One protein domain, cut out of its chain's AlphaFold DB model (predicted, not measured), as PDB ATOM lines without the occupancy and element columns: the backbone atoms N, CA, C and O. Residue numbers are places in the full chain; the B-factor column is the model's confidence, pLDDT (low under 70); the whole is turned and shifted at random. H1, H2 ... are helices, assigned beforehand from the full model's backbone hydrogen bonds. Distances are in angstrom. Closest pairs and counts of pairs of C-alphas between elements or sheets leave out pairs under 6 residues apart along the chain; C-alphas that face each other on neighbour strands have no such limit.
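Overview. This is residues 88 to 221 of the 523 residues of an uncharacterized protein of Bacillus cereus (UniProt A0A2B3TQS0). Two lobes of short helices stand end to end along the longest axis, one made by H1 to H5 and the other by H6 to H11, joined by a long stretch with no named element, residues 143 to 155. Each lobe is a loosely packed cluster with few contacts between its helices, and the helices of one lobe have no contact with those of the other. The printed part has 134 residues with eleven named helices, H1 to H11 in order along the chain, and no named strand; the class is all helix. The outline is elongated, with spans of 46 by 27 by 21 A, and the whole is only just compact, close to loose, with a radius of gyration of the C-alphas of 16.7 A.

Arrangement. H1, residues 88 to 101, touches H5, residues 135 to 142, with residues 91 to 95 alone; the closest C-alphas, of Leu 91 and Leu 142, are 5.9 A apart, and the lines are about perpendicular at 88 degrees. H2, residues 106 to 112, is close to H1 but not clearly touching, the closest C-alphas being those of Ile 98 and Ile 109 at 7.9 A. H2 and H3, residues 115 to 120, meet only through their link. H3 is close to but not clearly touching H4, residues 124 to 131, with the closest C-alphas, of Leu 118 and Lys 124, 5.8 A apart. H4 touches H5, closest at the C-alphas of Trp 131 and Met 138, 6.0 A apart, and is only just about perpendicular to it at 71 degrees. H6, residues 156 to 162, is apart from H5 but touches H10, residues 202 to 208, at a shallow tilt of 10 degrees, the same way; the closest C-alphas are those of Trp 160 and Pro 204, 5.9 A apart. H7, residues 165 to 179, only just touches H10 with residues 165 to 168 alone, with 3 pairs of C-alphas within 8 A, the closest being Pro 165 and Tyr 208 at 6.5 A. H7 touches H11, residues 213 to 220, with residues 169 to 173 alone, closest at the C-alphas of Leu 169 and Leu 220, 5.6 A apart, about perpendicular at 86 degrees. H8, residues 184 to 190, is near H7 and H11, and H9, residues 193 to 198, is near H10 and H11. Every O i to N i+4 pair is within hydrogen-bond range in H3, H4, H5, H6, H9, H10 and H11; the counts are 9 of 10 in H1, 2 of 3 in H2, 10 of 11 in H7 and 1 of 3 in H8, which has 2 of 4 O i to N i+3 pairs within range.

Along the chain. H1 begins at C-alpha 88, (165.311, 125.740, 134.942), and is 18.3 A long. H7, the longest helix, measures 20.0 A and begins at C-alpha 165, (169.845, 152.350, 157.211). H11 ends at C-alpha 220, (160.946, 152.747, 161.401).

Size, cuts and confidence. The two C-alphas farthest apart, of Ile 125 and Glu 185, are 47.5 A apart. The link from H5 to H6 is long, with 13 residues, and the other links between helices are tight. The printed part has no cut. Its mean pLDDT is 89.1, and no printed residue is under 70.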
ATOM      1  N   SER A  88     166.660 126.242 134.662       92.00
ATOM      2  CA  SER A  88     165.311 125.740 134.942       92.00
ATOM      3  C   SER A  88     165.305 124.266 135.354       92.00
ATOM      4  O   SER A  88     164.632 123.922 136.322       92.00
ATOM      5  N   GLU A  89     166.096 123.408 134.699       91.69
ATOM      6  CA  GLU A  89     166.233 121.991 135.079       91.69
ATOM      7  C   GLU A  89     166.822 121.846 136.494       91.69
ATOM      8  O   GLU A  89     166.370 121.027 137.297       91.69
ATOM      9  N   ALA A  90     167.808 122.678 136.839       93.81
ATOM     10  CA  ALA A  90     168.399 122.680 138.172       93.81
ATOM     11  C   ALA A  90     167.427 123.183 139.255       93.81
ATOM     12  O   ALA A  90     167.424 122.652 140.369       93.81
ATOM     13  N   LEU A  91     166.579 124.169 138.939       95.50
ATOM     14  CA  LEU A  91     165.532 124.657 139.843       95.50
ATOM     15  C   LEU A  91     164.405 123.633 140.023       95.50
ATOM     16  O   LEU A  91     163.931 123.466 141.144       95.50
ATOM     17  N   GLU A  92     164.010 122.903 138.975       94.31
ATOM     18  CA  GLU A  92     163.073 121.774 139.091       94.31
ATOM     19  C   GLU A  92     163.621 120.687 140.020       94.31
ATOM     20  O   GLU A  92     162.911 120.190 140.899       94.31
ATOM     21  N   ALA A  93     164.904 120.349 139.884       94.00
ATOM     22  CA  ALA A  93     165.549 119.401 140.779       94.00
ATOM     23  C   ALA A  93     165.618 119.915 142.217       94.00
ATOM     24  O   ALA A  93     165.319 119.165 143.147       94.00
ATOM     25  N   LEU A  94     165.964 121.191 142.413       95.44
ATOM     26  CA  LEU A  94     165.971 121.803 143.736       95.44
ATOM     27  C   LEU A  94     164.573 121.793 144.371       95.44
ATOM     28  O   LEU A  94     164.449 121.410 145.535       95.44
ATOM     29  N   ARG A  95     163.532 122.141 143.601       95.25
ATOM     30  CA  ARG A  95     162.127 122.076 144.024       95.25
ATOM     31  C   ARG A  95     161.771 120.682 144.502       95.25
ATOM     32  O   ARG A  95     161.315 120.524 145.626       95.25
ATOM     33  N   TRP A  96     162.040 119.677 143.675       93.88
ATOM     34  CA  TRP A  96     161.746 118.286 143.991       93.88
ATOM     35  C   TRP A  96     162.463 117.822 145.267       93.88
ATOM     36  O   TRP A  96     161.870 117.158 146.118       93.88
ATOM     37  N   ILE A  97     163.734 118.201 145.446       93.44
ATOM     38  CA  ILE A  97     164.484 117.835 146.652       93.44
ATOM     39  C   ILE A  97     163.843 118.453 147.901       93.44
ATOM     40  O   ILE A  97     163.690 117.762 148.906       93.44
ATOM     41  N   ILE A  98     163.486 119.738 147.843       94.25
ATOM     42  CA  ILE A  98     162.912 120.470 148.977       94.25
ATOM     43  C   ILE A  98     161.495 119.981 149.286       94.25
ATOM     44  O   ILE A  98     161.205 119.656 150.433       94.25
ATOM     45  N   GLU A  99     160.624 119.934 148.282       93.12
ATOM     46  CA  GLU A  99     159.181 119.751 148.462       93.12
ATOM     47  C   GLU A  99     158.788 118.274 148.563       93.12
ATOM     48  O   GLU A  99     157.923 117.930 149.365       93.12
ATOM     49  N   GLU A 100     159.434 117.386 147.803       88.44
ATOM     50  CA  GLU A 100     159.030 115.979 147.724       88.44
ATOM     51  C   GLU A 100     159.980 115.041 148.468       88.44
ATOM     52  O   GLU A 100     159.526 114.177 149.217       88.44
ATOM     53  N   LYS A 101     161.298 115.192 148.272       88.19
ATOM     54  CA  LYS A 101     162.287 114.253 148.828       88.19
ATOM     55  C   LYS A 101     162.536 114.461 150.316       88.19
ATOM     56  O   LYS A 101     162.551 113.490 151.066       88.19
ATOM     57  N   GLU A 102     162.832 115.694 150.724       90.25
ATOM     58  CA  GLU A 102     163.119 116.028 152.125       90.25
ATOM     59  C   GLU A 102     161.925 116.689 152.832       90.25
ATOM     60  O   GLU A 102     161.932 116.754 154.059       90.25
ATOM     61  N   GLN A 103     160.901 117.130 152.085       91.06
ATOM     62  CA  GLN A 103     159.670 117.746 152.604       91.06
ATOM     63  C   GLN A 103     159.951 118.866 153.619       91.06
ATOM     64  O   GLN A 103     159.352 118.940 154.694       91.06
ATOM     65  N   LEU A 104     160.917 119.724 153.292       92.88
ATOM     66  CA  LEU A 104     161.415 120.743 154.204       92.88
ATOM     67  C   LEU A 104     160.420 121.896 154.322       92.88
ATOM     68  O   LEU A 104     160.030 122.508 153.326       92.88
ATOM     69  N   ILE A 105     160.085 122.260 155.558       91.12
ATOM     70  CA  ILE A 105     159.375 123.515 155.839       91.12
ATOM     71  C   ILE A 105     160.348 124.702 155.824       91.12
ATOM     72  O   ILE A 105     161.559 124.536 155.987       91.12
ATOM     73  N   GLU A 106     159.832 125.923 155.671       87.88
ATOM     74  CA  GLU A 106     160.647 127.142 155.553       87.88
ATOM     75  C   GLU A 106     161.692 127.295 156.669       87.88
ATOM     76  O   GLU A 106     162.850 127.634 156.408       87.88
ATOM     77  N   GLU A 107     161.314 127.011 157.916       85.88
ATOM     78  CA  GLU A 107     162.209 127.105 159.070       85.88
ATOM     79  C   GLU A 107     163.359 126.098 159.001       85.88
ATOM     80  O   GLU A 107     164.460 126.394 159.469       85.88
ATOM     81  N   GLN A 108     163.115 124.919 158.421       91.31
ATOM     82  CA  GLN A 108     164.130 123.888 158.225       91.31
ATOM     83  C   GLN A 108     165.056 124.253 157.070       91.31
ATOM     84  O   GLN A 108     166.270 124.109 157.216       91.31
ATOM     85  N   ILE A 109     164.519 124.798 155.969       92.12
ATOM     86  CA  ILE A 109     165.312 125.273 154.826       92.12
ATOM     87  C   ILE A 109     166.387 126.250 155.316       92.12
ATOM     88  O   ILE A 109     167.565 126.036 155.056       92.12
ATOM     89  N   LEU A 110     166.031 127.251 156.128       87.50
ATOM     90  CA  LEU A 110     166.993 128.229 156.664       87.50
ATOM     91  C   LEU A 110     168.106 127.625 157.547       87.50
ATOM     92  O   LEU A 110     169.114 128.291 157.800       87.50
ATOM     93  N   GLN A 111     167.931 126.398 158.042       86.88
ATOM     94  CA  GLN A 111     168.913 125.699 158.873       86.88
ATOM     95  C   GLN A 111     169.792 124.752 158.057       86.88
ATOM     96  O   GLN A 111     171.011 124.727 158.247       86.88
ATOM     97  N   VAL A 112     169.188 123.972 157.159       90.00
ATOM     98  CA  VAL A 112     169.887 122.906 156.430       90.00
ATOM     99  C   VAL A 112     170.428 123.375 155.084       90.00
ATOM    100  O   VAL A 112     171.472 122.891 154.659       90.00
ATOM    101  N   TYR A 113     169.776 124.344 154.435       92.31
ATOM    102  CA  TYR A 113     170.145 124.815 153.104       92.31
ATOM    103  C   TYR A 113     171.435 125.642 153.148       92.31
ATOM    104  O   TYR A 113     171.461 126.822 153.510       92.31
ATOM    105  N   ASN A 114     172.534 124.991 152.778       90.44
ATOM    106  CA  ASN A 114     173.870 125.563 152.677       90.44
ATOM    107  C   ASN A 114     174.664 124.866 151.556       90.44
ATOM    108  O   ASN A 114     174.199 123.891 150.961       90.44
ATOM    109  N   LYS A 115     175.890 125.335 151.275       89.50
ATOM    110  CA  LYS A 115     176.748 124.745 150.227       89.50
ATOM    111  C   LYS A 115     176.961 123.238 150.416       89.50
ATOM    112  O   LYS A 115     176.937 122.499 149.440       89.50
ATOM    113  N   GLY A 116     177.132 122.772 151.655       90.38
ATOM    114  CA  GLY A 116     177.295 121.350 151.971       90.38
ATOM    115  C   GLY A 116     176.048 120.525 151.656       90.38
ATOM    116  O   GLY A 116     176.158 119.446 151.079       90.38
ATOM    117  N   TRP A 117     174.861 121.055 151.955       93.62
ATOM    118  CA  TRP A 117     173.593 120.416 151.604       93.62
ATOM    119  C   TRP A 117     173.410 120.342 150.082       93.62
ATOM    120  O   TRP A 117     173.151 119.269 149.547       93.62
ATOM    121  N   LEU A 118     173.695 121.419 149.346       92.62
ATOM    122  CA  LEU A 118     173.667 121.383 147.876       92.62
ATOM    123  C   LEU A 118     174.659 120.361 147.299       92.62
ATOM    124  O   LEU A 118     174.329 119.651 146.354       92.62
ATOM    125  N   ILE A 119     175.848 120.221 147.895       90.38
ATOM    126  CA  ILE A 119     176.828 119.190 147.511       90.38
ATOM    127  C   ILE A 119     176.286 117.780 147.782       90.38
ATOM    128  O   ILE A 119     176.359 116.931 146.892       90.38
ATOM    129  N   LYS A 120     175.701 117.533 148.963       90.62
ATOM    130  CA  LYS A 120     175.050 116.256 149.321       90.62
ATOM    131  C   LYS A 120     173.986 115.868 148.290       90.62
ATOM    132  O   LYS A 120     173.878 114.698 147.930       90.62
ATOM    133  N   HIS A 121     173.251 116.852 147.776       90.75
ATOM    134  CA  HIS A 121     172.215 116.672 146.757       90.75
ATOM    135  C   HIS A 121     172.704 116.875 145.312       90.75
ATOM    136  O   HIS A 121     171.895 116.942 144.395       90.75
ATOM    137  N   ARG A 122     174.027 116.905 145.090       90.38
ATOM    138  CA  ARG A 122     174.684 116.984 143.770       90.38
ATOM    139  C   ARG A 122     174.386 118.251 142.961       90.38
ATOM    140  O   ARG A 122     174.681 118.285 141.776       90.38
ATOM    141  N   LEU A 123     173.915 119.318 143.598       92.75
ATOM    142  CA  LEU A 123     173.630 120.617 142.979       92.75
ATOM    143  C   LEU A 123     174.823 121.594 143.022       92.75
ATOM    144  O   LEU A 123     174.662 122.785 142.780       92.75
ATOM    145  N   LYS A 124     176.044 121.108 143.298       92.19
ATOM    146  CA  LYS A 124     177.261 121.942 143.307       92.19
ATOM    147  C   LYS A 124     177.553 122.574 141.943       92.19
ATOM    148  O   LYS A 124     177.915 123.742 141.900       92.19
ATOM    149  N   ILE A 125     177.461 121.792 140.864       91.81
ATOM    150  CA  ILE A 125     177.791 122.264 139.511       91.81
ATOM    151  C   ILE A 125     176.767 123.298 139.029       91.81
ATOM    152  O   ILE A 125     177.206 124.396 138.709       91.81
ATOM    153  N   PRO A 126     175.440 123.054 139.110       93.31
ATOM    154  CA  PRO A 126     174.460 124.080 138.760       93.31
ATOM    155  C   PRO A 126     174.642 125.381 139.544       93.31
ATOM    156  O   PRO A 126     174.630 126.454 138.954       93.31
ATOM    157  N   LEU A 127     174.882 125.284 140.859       93.38
ATOM    158  CA  LEU A 127     175.152 126.442 141.716       93.38
ATOM    159  C   LEU A 127     176.348 127.281 141.224       93.38
ATOM    160  O   LEU A 127     176.339 128.501 141.360       93.38
ATOM    161  N   LEU A 128     177.398 126.630 140.715       91.44
ATOM    162  CA  LEU A 128     178.591 127.305 140.202       91.44
ATOM    163  C   LEU A 128     178.368 127.911 138.816       91.44
ATOM    164  O   LEU A 128     178.822 129.023 138.596       91.44
ATOM    165  N   GLU A 129     177.699 127.193 137.911       91.94
ATOM    166  CA  GLU A 129     177.514 127.633 136.521       91.94
ATOM    167  C   GLU A 129     176.526 128.797 136.391       91.94
ATOM    168  O   GLU A 129     176.769 129.702 135.599       91.94
ATOM    169  N   HIS A 130     175.437 128.794 137.170       93.12
ATOM    170  CA  HIS A 130     174.323 129.734 136.961       93.12
ATOM    171  C   HIS A 130     174.148 130.774 138.070       93.12
ATOM    172  O   HIS A 130     173.461 131.770 137.864       93.12
ATOM    173  N   TRP A 131     174.745 130.558 139.247       93.31
ATOM    174  CA  TRP A 131     174.523 131.403 140.428       93.31
ATOM    175  C   TRP A 131     175.812 131.847 141.129       93.31
ATOM    176  O   TRP A 131     175.756 132.258 142.286       93.31
ATOM    177  N   ASP A 132     176.980 131.748 140.483       89.12
ATOM    178  CA  ASP A 132     178.278 132.202 141.016       89.12
ATOM    179  C   ASP A 132     178.593 131.691 142.436       89.12
ATOM    180  O   ASP A 132     179.134 132.394 143.295       89.12
ATOM    181  N   ALA A 133     178.228 130.441 142.734       88.19
ATOM    182  CA  ALA A 133     178.348 129.856 144.072       88.19
ATOM    183  C   ALA A 133     177.481 130.528 145.167       88.19
ATOM    184  O   ALA A 133     177.699 130.260 146.361       88.19
ATOM    185  N   ASN A 134     176.519 131.380 144.802       88.75
ATOM    186  CA  ASN A 134     175.627 132.088 145.711       88.75
ATOM    187  C   ASN A 134     174.351 131.280 145.976       88.75
ATOM    188  O   ASN A 134     173.415 131.236 145.179       88.75
ATOM    189  N   ILE A 135     174.313 130.659 147.155       90.81
ATOM    190  CA  ILE A 135     173.184 129.825 147.584       90.81
ATOM    191  C   ILE A 135     171.879 130.623 147.684       90.81
ATOM    192  O   ILE A 135     170.812 130.077 147.428       90.81
ATOM    193  N   TYR A 136     171.945 131.908 148.048       91.31
ATOM    194  CA  TYR A 136     170.745 132.717 148.210       91.31
ATOM    195  C   TYR A 136     170.082 132.989 146.863       91.31
ATOM    196  O   TYR A 136     168.879 132.783 146.753       91.31
ATOM    197  N   ILE A 137     170.855 133.384 145.843       90.69
ATOM    198  CA  ILE A 137     170.305 133.693 144.515       90.69
ATOM    199  C   ILE A 137     169.620 132.453 143.932       90.69
ATOM    200  O   ILE A 137     168.473 132.543 143.513       90.69
ATOM    201  N   MET A 138     170.251 131.277 144.030       93.94
ATOM    202  CA  MET A 138     169.649 130.023 143.561       93.94
ATOM    203  C   MET A 138     168.301 129.721 144.235       93.94
ATOM    204  O   MET A 138     167.344 129.326 143.572       93.94
ATOM    205  N   LEU A 139     168.197 129.900 145.556       93.69
ATOM    206  CA  LEU A 139     166.935 129.668 146.260       93.69
ATOM    207  C   LEU A 139     165.904 130.772 145.993       93.69
ATOM    208  O   LEU A 139     164.708 130.488 145.948       93.69
ATOM    209  N   ASN A 140     166.349 132.016 145.828       92.81
ATOM    210  CA  ASN A 140     165.483 133.140 145.504       92.81
ATOM    211  C   ASN A 140     164.899 133.008 144.091       92.81
ATOM    212  O   ASN A 140     163.735 133.329 143.903       92.81
ATOM    213  N   ASP A 141     165.635 132.462 143.127       94.12
ATOM    214  CA  ASP A 141     165.087 132.161 141.799       94.12
ATOM    215  C   ASP A 141     164.017 131.061 141.856       94.12
ATOM    216  O   ASP A 141     163.038 131.102 141.112       94.12
ATOM    217  N   LEU A 142     164.157 130.098 142.775       94.38
ATOM    218  CA  LEU A 142     163.131 129.077 143.005       94.38
ATOM    219  C   LEU A 142     161.887 129.637 143.715       94.38
ATOM    220  O   LEU A 142     160.754 129.278 143.376       94.38
ATOM    221  N   TYR A 143     162.106 130.484 144.724       92.44
ATOM    222  CA  TYR A 143     161.071 131.101 145.551       92.44
ATOM    223  C   TYR A 143     161.259 132.625 145.635       92.44
ATOM    224  O   TYR A 143     161.718 133.131 146.670       92.44
ATOM    225  N   PRO A 144     160.872 133.368 144.581       89.12
ATOM    226  CA  PRO A 144     161.106 134.805 144.503       89.12
ATOM    227  C   PRO A 144     160.551 135.553 145.710       89.12
ATOM    228  O   PRO A 144     159.374 135.418 146.047       89.12
ATOM    229  N   ASN A 145     161.406 136.343 146.366       82.75
ATOM    230  CA  ASN A 145     161.071 137.198 147.513       82.75
ATOM    231  C   ASN A 145     160.517 136.468 148.752       82.75
ATOM    232  O   ASN A 145     160.091 137.118 149.707       82.75
ATOM    233  N   ARG A 146     160.539 135.130 148.779       87.75
ATOM    234  CA  ARG A 146     160.059 134.341 149.926       87.75
ATOM    235  C   ARG A 146     161.052 134.348 151.087       87.75
ATOM    236  O   ARG A 146     160.657 134.276 152.249       87.75
ATOM    237  N   PHE A 147     162.339 134.447 150.762       90.00
ATOM    238  CA  PHE A 147     163.436 134.486 151.721       90.00
ATOM    239  C   PHE A 147     164.287 135.740 151.535       90.00
ATOM    240  O   PHE A 147     164.384 136.306 150.445       90.00
ATOM    241  N   LYS A 148     164.954 136.143 152.612       90.44
ATOM    242  CA  LYS A 148     165.819 137.320 152.659       90.44
ATOM    243  C   LYS A 148     167.255 136.910 152.948       90.44
ATOM    244  O   LYS A 148     167.500 136.105 153.842       90.44
ATOM    245  N   GLU A 149     168.215 137.488 152.234       89.06
ATOM    246  CA  GLU A 149     169.634 137.098 152.290       89.06
ATOM    247  C   GLU A 149     170.220 137.103 153.718       89.06
ATOM    248  O   GLU A 149     170.939 136.185 154.126       89.06
ATOM    249  N   TRP A 150     169.837 138.085 154.540       89.50
ATOM    250  CA  TRP A 150     170.282 138.201 155.934       89.50
ATOM    251  C   TRP A 150     169.770 137.087 156.858       89.50
ATOM    252  O   TRP A 150     170.247 136.938 157.990       89.50
ATOM    253  N   GLN A 151     168.818 136.270 156.402       89.69
ATOM    254  CA  GLN A 151     168.351 135.111 157.152       89.69
ATOM    255  C   GLN A 151     169.398 133.996 157.199       89.69
ATOM    256  O   GLN A 151     169.325 133.166 158.104       89.69
ATOM    257  N   TRP A 152     170.419 133.981 156.336       85.75
ATOM    258  CA  TRP A 152     171.502 132.996 156.413       85.75
ATOM    259  C   TRP A 152     172.621 133.450 157.335       85.75
ATOM    260  O   TRP A 152     173.177 134.536 157.199       85.75
ATOM    261  N   SER A 153     173.024 132.583 158.264       79.31
ATOM    262  CA  SER A 153     174.089 132.908 159.223       79.31
ATOM    263  C   SER A 153     175.437 133.204 158.560       79.31
ATOM    264  O   SER A 153     176.189 134.012 159.100       79.31
ATOM    265  N   SER A 154     175.720 132.587 157.409       77.44
ATOM    266  CA  SER A 154     176.936 132.811 156.621       77.44
ATOM    267  C   SER A 154     176.920 134.119 155.827       77.44
ATOM    268  O   SER A 154     177.986 134.668 155.583       77.44
ATOM    269  N   LEU A 155     175.741 134.621 155.443       80.62
ATOM    270  CA  LEU A 155     175.598 135.792 154.565       80.62
ATOM    271  C   LEU A 155     175.248 137.071 155.339       80.62
ATOM    272  O   LEU A 155     175.652 138.164 154.953       80.62
ATOM    273  N   LYS A 156     174.570 136.948 156.492       81.88
ATOM    274  CA  LYS A 156     174.035 138.085 157.263       81.88
ATOM    275  C   LYS A 156     175.052 139.188 157.556       81.88
ATOM    276  O   LYS A 156     174.707 140.361 157.514       81.88
ATOM    277  N   ASN A 157     176.294 138.835 157.892       85.50
ATOM    278  CA  ASN A 157     177.289 139.821 158.313       85.50
ATOM    279  C   ASN A 157     177.730 140.687 157.131       85.50
ATOM    280  O   ASN A 157     177.912 141.891 157.291       85.50
ATOM    281  N   GLU A 158     177.925 140.064 155.970       87.00
ATOM    282  CA  GLU A 158     178.312 140.752 154.746       87.00
ATOM    283  C   GLU A 158     177.152 141.588 154.210       87.00
ATOM    284  O   GLU A 158     177.351 142.768 153.924       87.00
ATOM    285  N   TYR A 159     175.942 141.020 154.190       89.50
ATOM    286  CA  TYR A 159     174.724 141.731 153.811       89.50
ATOM    287  C   TYR A 159     174.563 143.020 154.622       89.50
ATOM    288  O   TYR A 159     174.586 144.107 154.054       89.50
ATOM    289  N   TRP A 160     174.533 142.926 155.960       91.19
ATOM    290  CA  TRP A 160     174.321 144.096 156.818       91.19
ATOM    291  C   TRP A 160     175.410 145.165 156.704       91.19
ATOM    292  O   TRP A 160     175.126 146.335 156.942       91.19
ATOM    293  N   ARG A 161     176.647 144.788 156.354       87.88
ATOM    294  CA  ARG A 161     177.740 145.747 156.118       87.88
ATOM    295  C   ARG A 161     177.595 146.498 154.795       87.88
ATOM    296  O   ARG A 161     178.138 147.591 154.681       87.88
ATOM    297  N   LYS A 162     176.896 145.921 153.814       89.06
ATOM    298  CA  LYS A 162     176.592 146.553 152.521       89.06
ATOM    299  C   LYS A 162     175.240 147.287 152.527       89.06
ATOM    300  O   LYS A 162     175.030 148.160 151.692       89.06
ATOM    301  N   SER A 163     174.330 146.957 153.448       89.75
ATOM    302  CA  SER A 163     173.008 147.592 153.568       89.75
ATOM    303  C   SER A 163     173.084 149.025 154.088       89.75
ATOM    304  O   SER A 163     173.863 149.315 154.989       89.75
ATOM    305  N   THR A 164     172.196 149.902 153.617       90.56
ATOM    306  CA  THR A 164     171.982 151.247 154.179       90.56
ATOM    307  C   THR A 164     170.968 151.213 155.335       90.56
ATOM    308  O   THR A 164     170.216 150.241 155.453       90.56
ATOM    309  N   PRO A 165     170.874 152.267 156.172       87.56
ATOM    310  CA  PRO A 165     169.845 152.350 157.211       87.56
ATOM    311  C   PRO A 165     168.421 152.155 156.677       87.56
ATOM    312  O   PRO A 165     167.624 151.473 157.313       87.56
ATOM    313  N   LEU A 166     168.117 152.696 155.491       85.69
ATOM    314  CA  LEU A 166     166.805 152.560 154.852       85.69
ATOM    315  C   LEU A 166     166.467 151.091 154.565       85.69
ATOM    316  O   LEU A 166     165.417 150.620 154.991       85.69
ATOM    317  N   ILE A 167     167.395 150.357 153.942       90.12
ATOM    318  CA  ILE A 167     167.227 148.928 153.634       90.12
ATOM    319  C   ILE A 167     167.009 148.130 154.921       90.12
ATOM    320  O   ILE A 167     166.149 147.257 154.987       90.12
ATOM    321  N   VAL A 168     167.753 148.442 155.985       92.38
ATOM    322  CA  VAL A 168     167.562 147.765 157.272       92.38
ATOM    323  C   VAL A 168     166.154 148.003 157.821       92.38
ATOM    324  O   VAL A 168     165.544 147.070 158.343       92.38
ATOM    325  N   LEU A 169     165.642 149.233 157.740       91.75
ATOM    326  CA  LEU A 169     164.296 149.552 158.216       91.75
ATOM    327  C   LEU A 169     163.226 148.841 157.381       91.75
ATOM    328  O   LEU A 169     162.285 148.307 157.961       91.75
ATOM    329  N   GLU A 170     163.384 148.761 156.061       91.31
ATOM    330  CA  GLU A 170     162.485 148.000 155.181       91.31
ATOM    331  C   GLU A 170     162.458 146.510 155.543       91.31
ATOM    332  O   GLU A 170     161.388 145.924 155.711       91.31
ATOM    333  N   GLU A 171     163.628 145.909 155.762       93.50
ATOM    334  CA  GLU A 171     163.745 144.504 156.157       93.50
ATOM    335  C   GLU A 171     163.188 144.245 157.568       93.50
ATOM    336  O   GLU A 171     162.552 143.214 157.818       93.50
ATOM    337  N   LEU A 172     163.368 145.189 158.498       93.81
ATOM    338  CA  LEU A 172     162.758 145.111 159.826       93.81
ATOM    339  C   LEU A 172     161.230 145.236 159.737       93.81
ATOM    340  O   LEU A 172     160.522 144.497 160.424       93.81
ATOM    341  N   LYS A 173     160.720 146.127 158.878       92.50
ATOM    342  CA  LYS A 173     159.283 146.297 158.635       92.50
ATOM    343  C   LYS A 173     158.659 145.008 158.115       92.50
ATOM    344  O   LYS A 173     157.688 144.533 158.695       92.50
ATOM    345  N   TRP A 174     159.262 144.424 157.080       92.50
ATOM    346  CA  TRP A 174     158.839 143.154 156.495       92.50
ATOM    347  C   TRP A 174     158.771 142.045 157.553       92.50
ATOM    348  O   TRP A 174     157.772 141.335 157.674       92.50
ATOM    349  N   LEU A 175     159.807 141.926 158.393       92.38
ATOM    350  CA  LEU A 175     159.833 140.912 159.443       92.38
ATOM    351  C   LEU A 175     158.701 141.108 160.466       92.38
ATOM    352  O   LEU A 175     158.074 140.131 160.876       92.38
ATOM    353  N   ILE A 176     158.468 142.342 160.908       91.88
ATOM    354  CA  ILE A 176     157.463 142.663 161.928       91.88
ATOM    355  C   ILE A 176     156.049 142.469 161.373       91.88
ATOM    356  O   ILE A 176     155.255 141.740 161.969       91.88
ATOM    357  N   GLU A 177     155.747 143.111 160.247       91.06
ATOM    358  CA  GLU A 177     154.384 143.238 159.727       91.06
ATOM    359  C   GLU A 177     153.978 142.014 158.904       91.06
ATOM    360  O   GLU A 177     152.907 141.459 159.125       91.06
ATOM    361  N   GLU A 178     154.840 141.538 158.005       87.75
ATOM    362  CA  GLU A 178     154.481 140.457 157.081       87.75
ATOM    363  C   GLU A 178     154.795 139.082 157.670       87.75
ATOM    364  O   GLU A 178     153.935 138.202 157.718       87.75
ATOM    365  N   LYS A 179     156.019 138.879 158.175       87.19
ATOM    366  CA  LYS A 179     156.444 137.545 158.633       87.19
ATOM    367  C   LYS A 179     155.925 137.194 160.026       87.19
ATOM    368  O   LYS A 179     155.628 136.030 160.291       87.19
ATOM    369  N   LYS A 180     155.877 138.162 160.947       88.81
ATOM    370  CA  LYS A 180     155.436 137.952 162.338       88.81
ATOM    371  C   LYS A 180     154.010 138.426 162.606       88.81
ATOM    372  O   LYS A 180     153.508 138.134 163.688       88.81
ATOM    373  N   GLN A 181     153.376 139.105 161.645       89.50
ATOM    374  CA  GLN A 181     151.999 139.606 161.745       89.50
ATOM    375  C   GLN A 181     151.763 140.445 163.013       89.50
ATOM    376  O   GLN A 181     150.707 140.388 163.644       89.50
ATOM    377  N   LEU A 182     152.777 141.208 163.430       87.62
ATOM    378  CA  LEU A 182     152.690 142.085 164.591       87.62
ATOM    379  C   LEU A 182     152.155 143.452 164.165       87.62
ATOM    380  O   LEU A 182     152.649 144.054 163.214       87.62
ATOM    381  N   THR A 183     151.187 143.981 164.917       84.56
ATOM    382  CA  THR A 183     150.786 145.385 164.771       84.56
ATOM    383  C   THR A 183     151.886 146.312 165.289       84.56
ATOM    384  O   THR A 183     152.717 145.912 166.115       84.56
ATOM    385  N   LYS A 184     151.861 147.579 164.861       80.50
ATOM    386  CA  LYS A 184     152.822 148.608 165.289       80.50
ATOM    387  C   LYS A 184     152.874 148.749 166.818       80.50
ATOM    388  O   LYS A 184     153.947 148.900 167.398       80.50
ATOM    389  N   GLU A 185     151.731 148.623 167.495       74.75
ATOM    390  CA  GLU A 185     151.612 148.717 168.956       74.75
ATOM    391  C   GLU A 185     152.185 147.490 169.676       74.75
ATOM    392  O   GLU A 185     152.739 147.611 170.772       74.75
ATOM    393  N   ASN A 186     152.064 146.300 169.083       79.00
ATOM    394  CA  ASN A 186     152.605 145.067 169.655       79.00
ATOM    395  C   ASN A 186     154.109 144.937 169.410       79.00
ATOM    396  O   ASN A 186     154.829 144.495 170.309       79.00
ATOM    397  N   ALA A 187     154.594 145.396 168.253       82.88
ATOM    398  CA  ALA A 187     156.022 145.497 167.969       82.88
ATOM    399  C   ALA A 187     156.751 146.262 169.084       82.88
ATOM    400  O   ALA A 187     157.824 145.857 169.515       82.88
ATOM    401  N   LEU A 188     156.116 147.283 169.664       72.62
ATOM    402  CA  LEU A 188     156.716 148.070 170.739       72.62
ATOM    403  C   LEU A 188     156.936 147.360 172.062       72.62
ATOM    404  O   LEU A 188     157.796 147.759 172.844       72.62
ATOM    405  N   LYS A 189     156.124 146.348 172.347       79.12
ATOM    406  CA  LYS A 189     156.236 145.580 173.587       79.12
ATOM    407  C   LYS A 189     157.228 144.433 173.445       79.12
ATOM    408  O   LYS A 189     157.729 143.943 174.449       79.12
ATOM    409  N   VAL A 190     157.457 143.988 172.211       83.94
ATOM    410  CA  VAL A 190     158.122 142.719 171.904       83.94
ATOM    411  C   VAL A 190     159.500 142.925 171.276       83.94
ATOM    412  O   VAL A 190     160.398 142.126 171.529       83.94
ATOM    413  N   VAL A 191     159.690 143.974 170.470       87.19
ATOM    414  CA  VAL A 191     160.941 144.247 169.748       87.19
ATOM    415  C   VAL A 191     161.930 144.950 170.678       87.19
ATOM    416  O   VAL A 191     162.149 146.158 170.626       87.19
ATOM    417  N   ASP A 192     162.524 144.156 171.562       87.00
ATOM    418  CA  ASP A 192     163.631 144.556 172.420       87.00
ATOM    419  C   ASP A 192     164.988 144.093 171.852       87.00
ATOM    420  O   ASP A 192     165.096 143.532 170.755       87.00
ATOM    421  N   LEU A 193     166.062 144.336 172.606       87.06
ATOM    422  CA  LEU A 193     167.416 143.949 172.209       87.06
ATOM    423  C   LEU A 193     167.546 142.432 171.978       87.06
ATOM    424  O   LEU A 193     168.201 142.007 171.024       87.06
ATOM    425  N   ASN A 194     166.918 141.615 172.826       87.94
ATOM    426  CA  ASN A 194     166.987 140.157 172.738       87.94
ATOM    427  C   ASN A 194     166.214 139.646 171.523       87.94
ATOM    428  O   ASN A 194     166.669 138.739 170.822       87.94
ATOM    429  N   TRP A 195     165.069 140.257 171.234       93.62
ATOM    430  CA  TRP A 195     164.274 139.953 170.060       93.62
ATOM    431  C   TRP A 195     165.041 140.279 168.778       93.62
ATOM    432  O   TRP A 195     165.131 139.433 167.887       93.62
ATOM    433  N   LEU A 196     165.669 141.456 168.696       92.25
ATOM    434  CA  LEU A 196     166.505 141.828 167.549       92.25
ATOM    435  C   LEU A 196     167.719 140.899 167.406       92.25
ATOM    436  O   LEU A 196     168.087 140.540 166.288       92.25
ATOM    437  N   ALA A 197     168.308 140.437 168.514       87.75
ATOM    438  CA  ALA A 197     169.372 139.430 168.499       87.75
ATOM    439  C   ALA A 197     168.909 138.098 167.920       87.75
ATOM    440  O   ALA A 197     169.531 137.580 166.988       87.75
ATOM    441  N   LYS A 198     167.781 137.585 168.415       89.38
ATOM    442  CA  LYS A 198     167.176 136.341 167.937       89.38
ATOM    443  C   LYS A 198     166.837 136.408 166.448       89.38
ATOM    444  O   LYS A 198     166.988 135.414 165.742       89.38
ATOM    445  N   ASN A 199     166.444 137.584 165.964       90.56
ATOM    446  CA  ASN A 199     166.088 137.815 164.566       90.56
ATOM    447  C   ASN A 199     167.234 138.387 163.709       90.56
ATOM    448  O   ASN A 199     166.991 138.826 162.594       90.56
ATOM    449  N   LYS A 200     168.491 138.325 164.173       91.75
ATOM    450  CA  LYS A 200     169.701 138.665 163.391       91.75
ATOM    451  C   LYS A 200     169.876 140.156 163.035       91.75
ATOM    452  O   LYS A 200     170.720 140.466 162.201       91.75
ATOM    453  N   PHE A 201     169.202 141.071 163.733       93.56
ATOM    454  CA  PHE A 201     169.298 142.531 163.544       93.56
ATOM    455  C   PHE A 201     170.305 143.239 164.474       93.56
ATOM    456  O   PHE A 201     170.428 144.459 164.443       93.56
ATOM    457  N   ILE A 202     171.083 142.516 165.291       91.62
ATOM    458  CA  ILE A 202     172.045 143.149 166.223       91.62
ATOM    459  C   ILE A 202     173.161 143.917 165.518       91.62
ATOM    460  O   ILE A 202     173.598 144.953 166.016       91.62
ATOM    461  N   ILE A 203     173.639 143.416 164.380       89.81
ATOM    462  CA  ILE A 203     174.700 144.078 163.616       89.81
ATOM    463  C   ILE A 203     174.223 145.439 163.107       89.81
ATOM    464  O   ILE A 203     174.831 146.435 163.498       89.81
ATOM    465  N   PRO A 204     173.134 145.536 162.321       92.06
ATOM    466  CA  PRO A 204     172.697 146.831 161.824       92.06
ATOM    467  C   PRO A 204     172.212 147.756 162.952       92.06
ATOM    468  O   PRO A 204     172.452 148.959 162.892       92.06
ATOM    469  N   LEU A 205     171.644 147.209 164.039       92.00
ATOM    470  CA  LEU A 205     171.312 147.984 165.236       92.00
ATOM    471  C   LEU A 205     172.538 148.706 165.823       92.00
ATOM    472  O   LEU A 205     172.452 149.869 166.218       92.00
ATOM    473  N   ARG A 206     173.686 148.022 165.894       89.38
ATOM    474  CA  ARG A 206     174.944 148.608 166.383       89.38
ATOM    475  C   ARG A 206     175.569 149.571 165.377       89.38
ATOM    476  O   ARG A 206     176.124 150.572 165.811       89.38
ATOM    477  N   LEU A 207     175.476 149.273 164.081       88.69
ATOM    478  CA  LEU A 207     176.043 150.112 163.021       88.69
ATOM    479  C   LEU A 207     175.351 151.478 162.926       88.69
ATOM    480  O   LEU A 207     176.038 152.482 162.782       88.69
ATOM    481  N   TYR A 208     174.019 151.519 163.026       89.19
ATOM    482  CA  TYR A 208     173.249 152.723 162.683       89.19
ATOM    483  C   TYR A 208     172.478 153.353 163.850       89.19
ATOM    484  O   TYR A 208     172.174 154.541 163.801       89.19
ATOM    485  N   TRP A 209     172.193 152.602 164.918       87.62
ATOM    486  CA  TRP A 209     171.381 153.081 166.049       87.62
ATOM    487  C   TRP A 209     172.073 152.933 167.408       87.62
ATOM    488  O   TRP A 209     171.403 152.899 168.441       87.62
ATOM    489  N   GLU A 210     173.408 152.845 167.430       85.69
ATOM    490  CA  GLU A 210     174.231 152.756 168.652       85.69
ATOM    491  C   GLU A 210     173.819 151.604 169.593       85.69
ATOM    492  O   GLU A 210     174.002 151.668 170.808       85.69
ATOM    493  N   GLY A 211     173.211 150.542 169.055       83.56
ATOM    494  CA  GLY A 211     172.721 149.436 169.876       83.56
ATOM    495  C   GLY A 211     171.397 149.712 170.599       83.56
ATOM    496  O   GLY A 211     171.052 148.948 171.496       83.56
ATOM    497  N   ASN A 212     170.656 150.771 170.246       83.38
ATOM    498  CA  ASN A 212     169.406 151.163 170.903       83.38
ATOM    499  C   ASN A 212     168.163 150.766 170.073       83.38
ATOM    500  O   ASN A 212     167.850 151.450 169.092       83.38
ATOM    501  N   PRO A 213     167.412 149.715 170.472       85.56
ATOM    502  CA  PRO A 213     166.221 149.254 169.749       85.56
ATOM    503  C   PRO A 213     165.155 150.336 169.575       85.56
ATOM    504  O   PRO A 213     164.501 150.403 168.540       85.56
ATOM    505  N   GLN A 214     165.009 151.227 170.560       81.31
ATOM    506  CA  GLN A 214     164.007 152.283 170.506       81.31
ATOM    507  C   GLN A 214     164.353 153.329 169.447       81.31
ATOM    508  O   GLN A 214     163.460 153.764 168.735       81.31
ATOM    509  N   LYS A 215     165.631 153.718 169.292       83.62
ATOM    510  CA  LYS A 215     166.038 154.633 168.207       83.62
ATOM    511  C   LYS A 215     165.675 154.041 166.837       83.62
ATOM    512  O   LYS A 215     165.096 154.734 166.011       83.62
ATOM    513  N   MET A 216     165.937 152.749 166.654       87.19
ATOM    514  CA  MET A 216     165.626 152.023 165.423       87.19
ATOM    515  C   MET A 216     164.118 151.944 165.143       87.19
ATOM    516  O   MET A 216     163.683 152.231 164.033       87.19
ATOM    517  N   LEU A 217     163.303 151.629 166.156       86.62
ATOM    518  CA  LEU A 217     161.840 151.638 166.034       86.62
ATOM    519  C   LEU A 217     161.281 153.043 165.776       86.62
ATOM    520  O   LEU A 217     160.276 153.183 165.081       86.62
ATOM    521  N   ASN A 218     161.936 154.079 166.306       81.00
ATOM    522  CA  ASN A 218     161.544 155.466 166.082       81.00
ATOM    523  C   ASN A 218     161.732 155.911 164.636       81.00
ATOM    524  O   ASN A 218     160.897 156.648 164.120       81.00
ATOM    525  N   ASP A 219     162.812 155.463 164.003       84.12
ATOM    526  CA  ASP A 219     163.062 155.747 162.594       84.12
ATOM    527  C   ASP A 219     162.208 154.859 161.679       84.12
ATOM    528  O   ASP A 219     161.807 155.306 160.607       84.12
ATOM    529  N   LEU A 220     161.868 153.637 162.115       86.19
ATOM    530  CA  LEU A 220     160.946 152.747 161.401       86.19
ATOM    531  C   LEU A 220     159.523 153.317 161.330       86.19
ATOM    532  O   LEU A 220     158.860 153.244 160.295       86.19
ATOM    533  N   TYR A 221     159.052 153.885 162.440       83.62
ATOM    534  CA  TYR A 221     157.742 154.516 162.549       83.62
ATOM    535  C   TYR A 221     157.912 155.973 163.015       83.62
ATOM    536  O   TYR A 221     157.738 156.302 164.192       83.62
TER     537      TYR A 221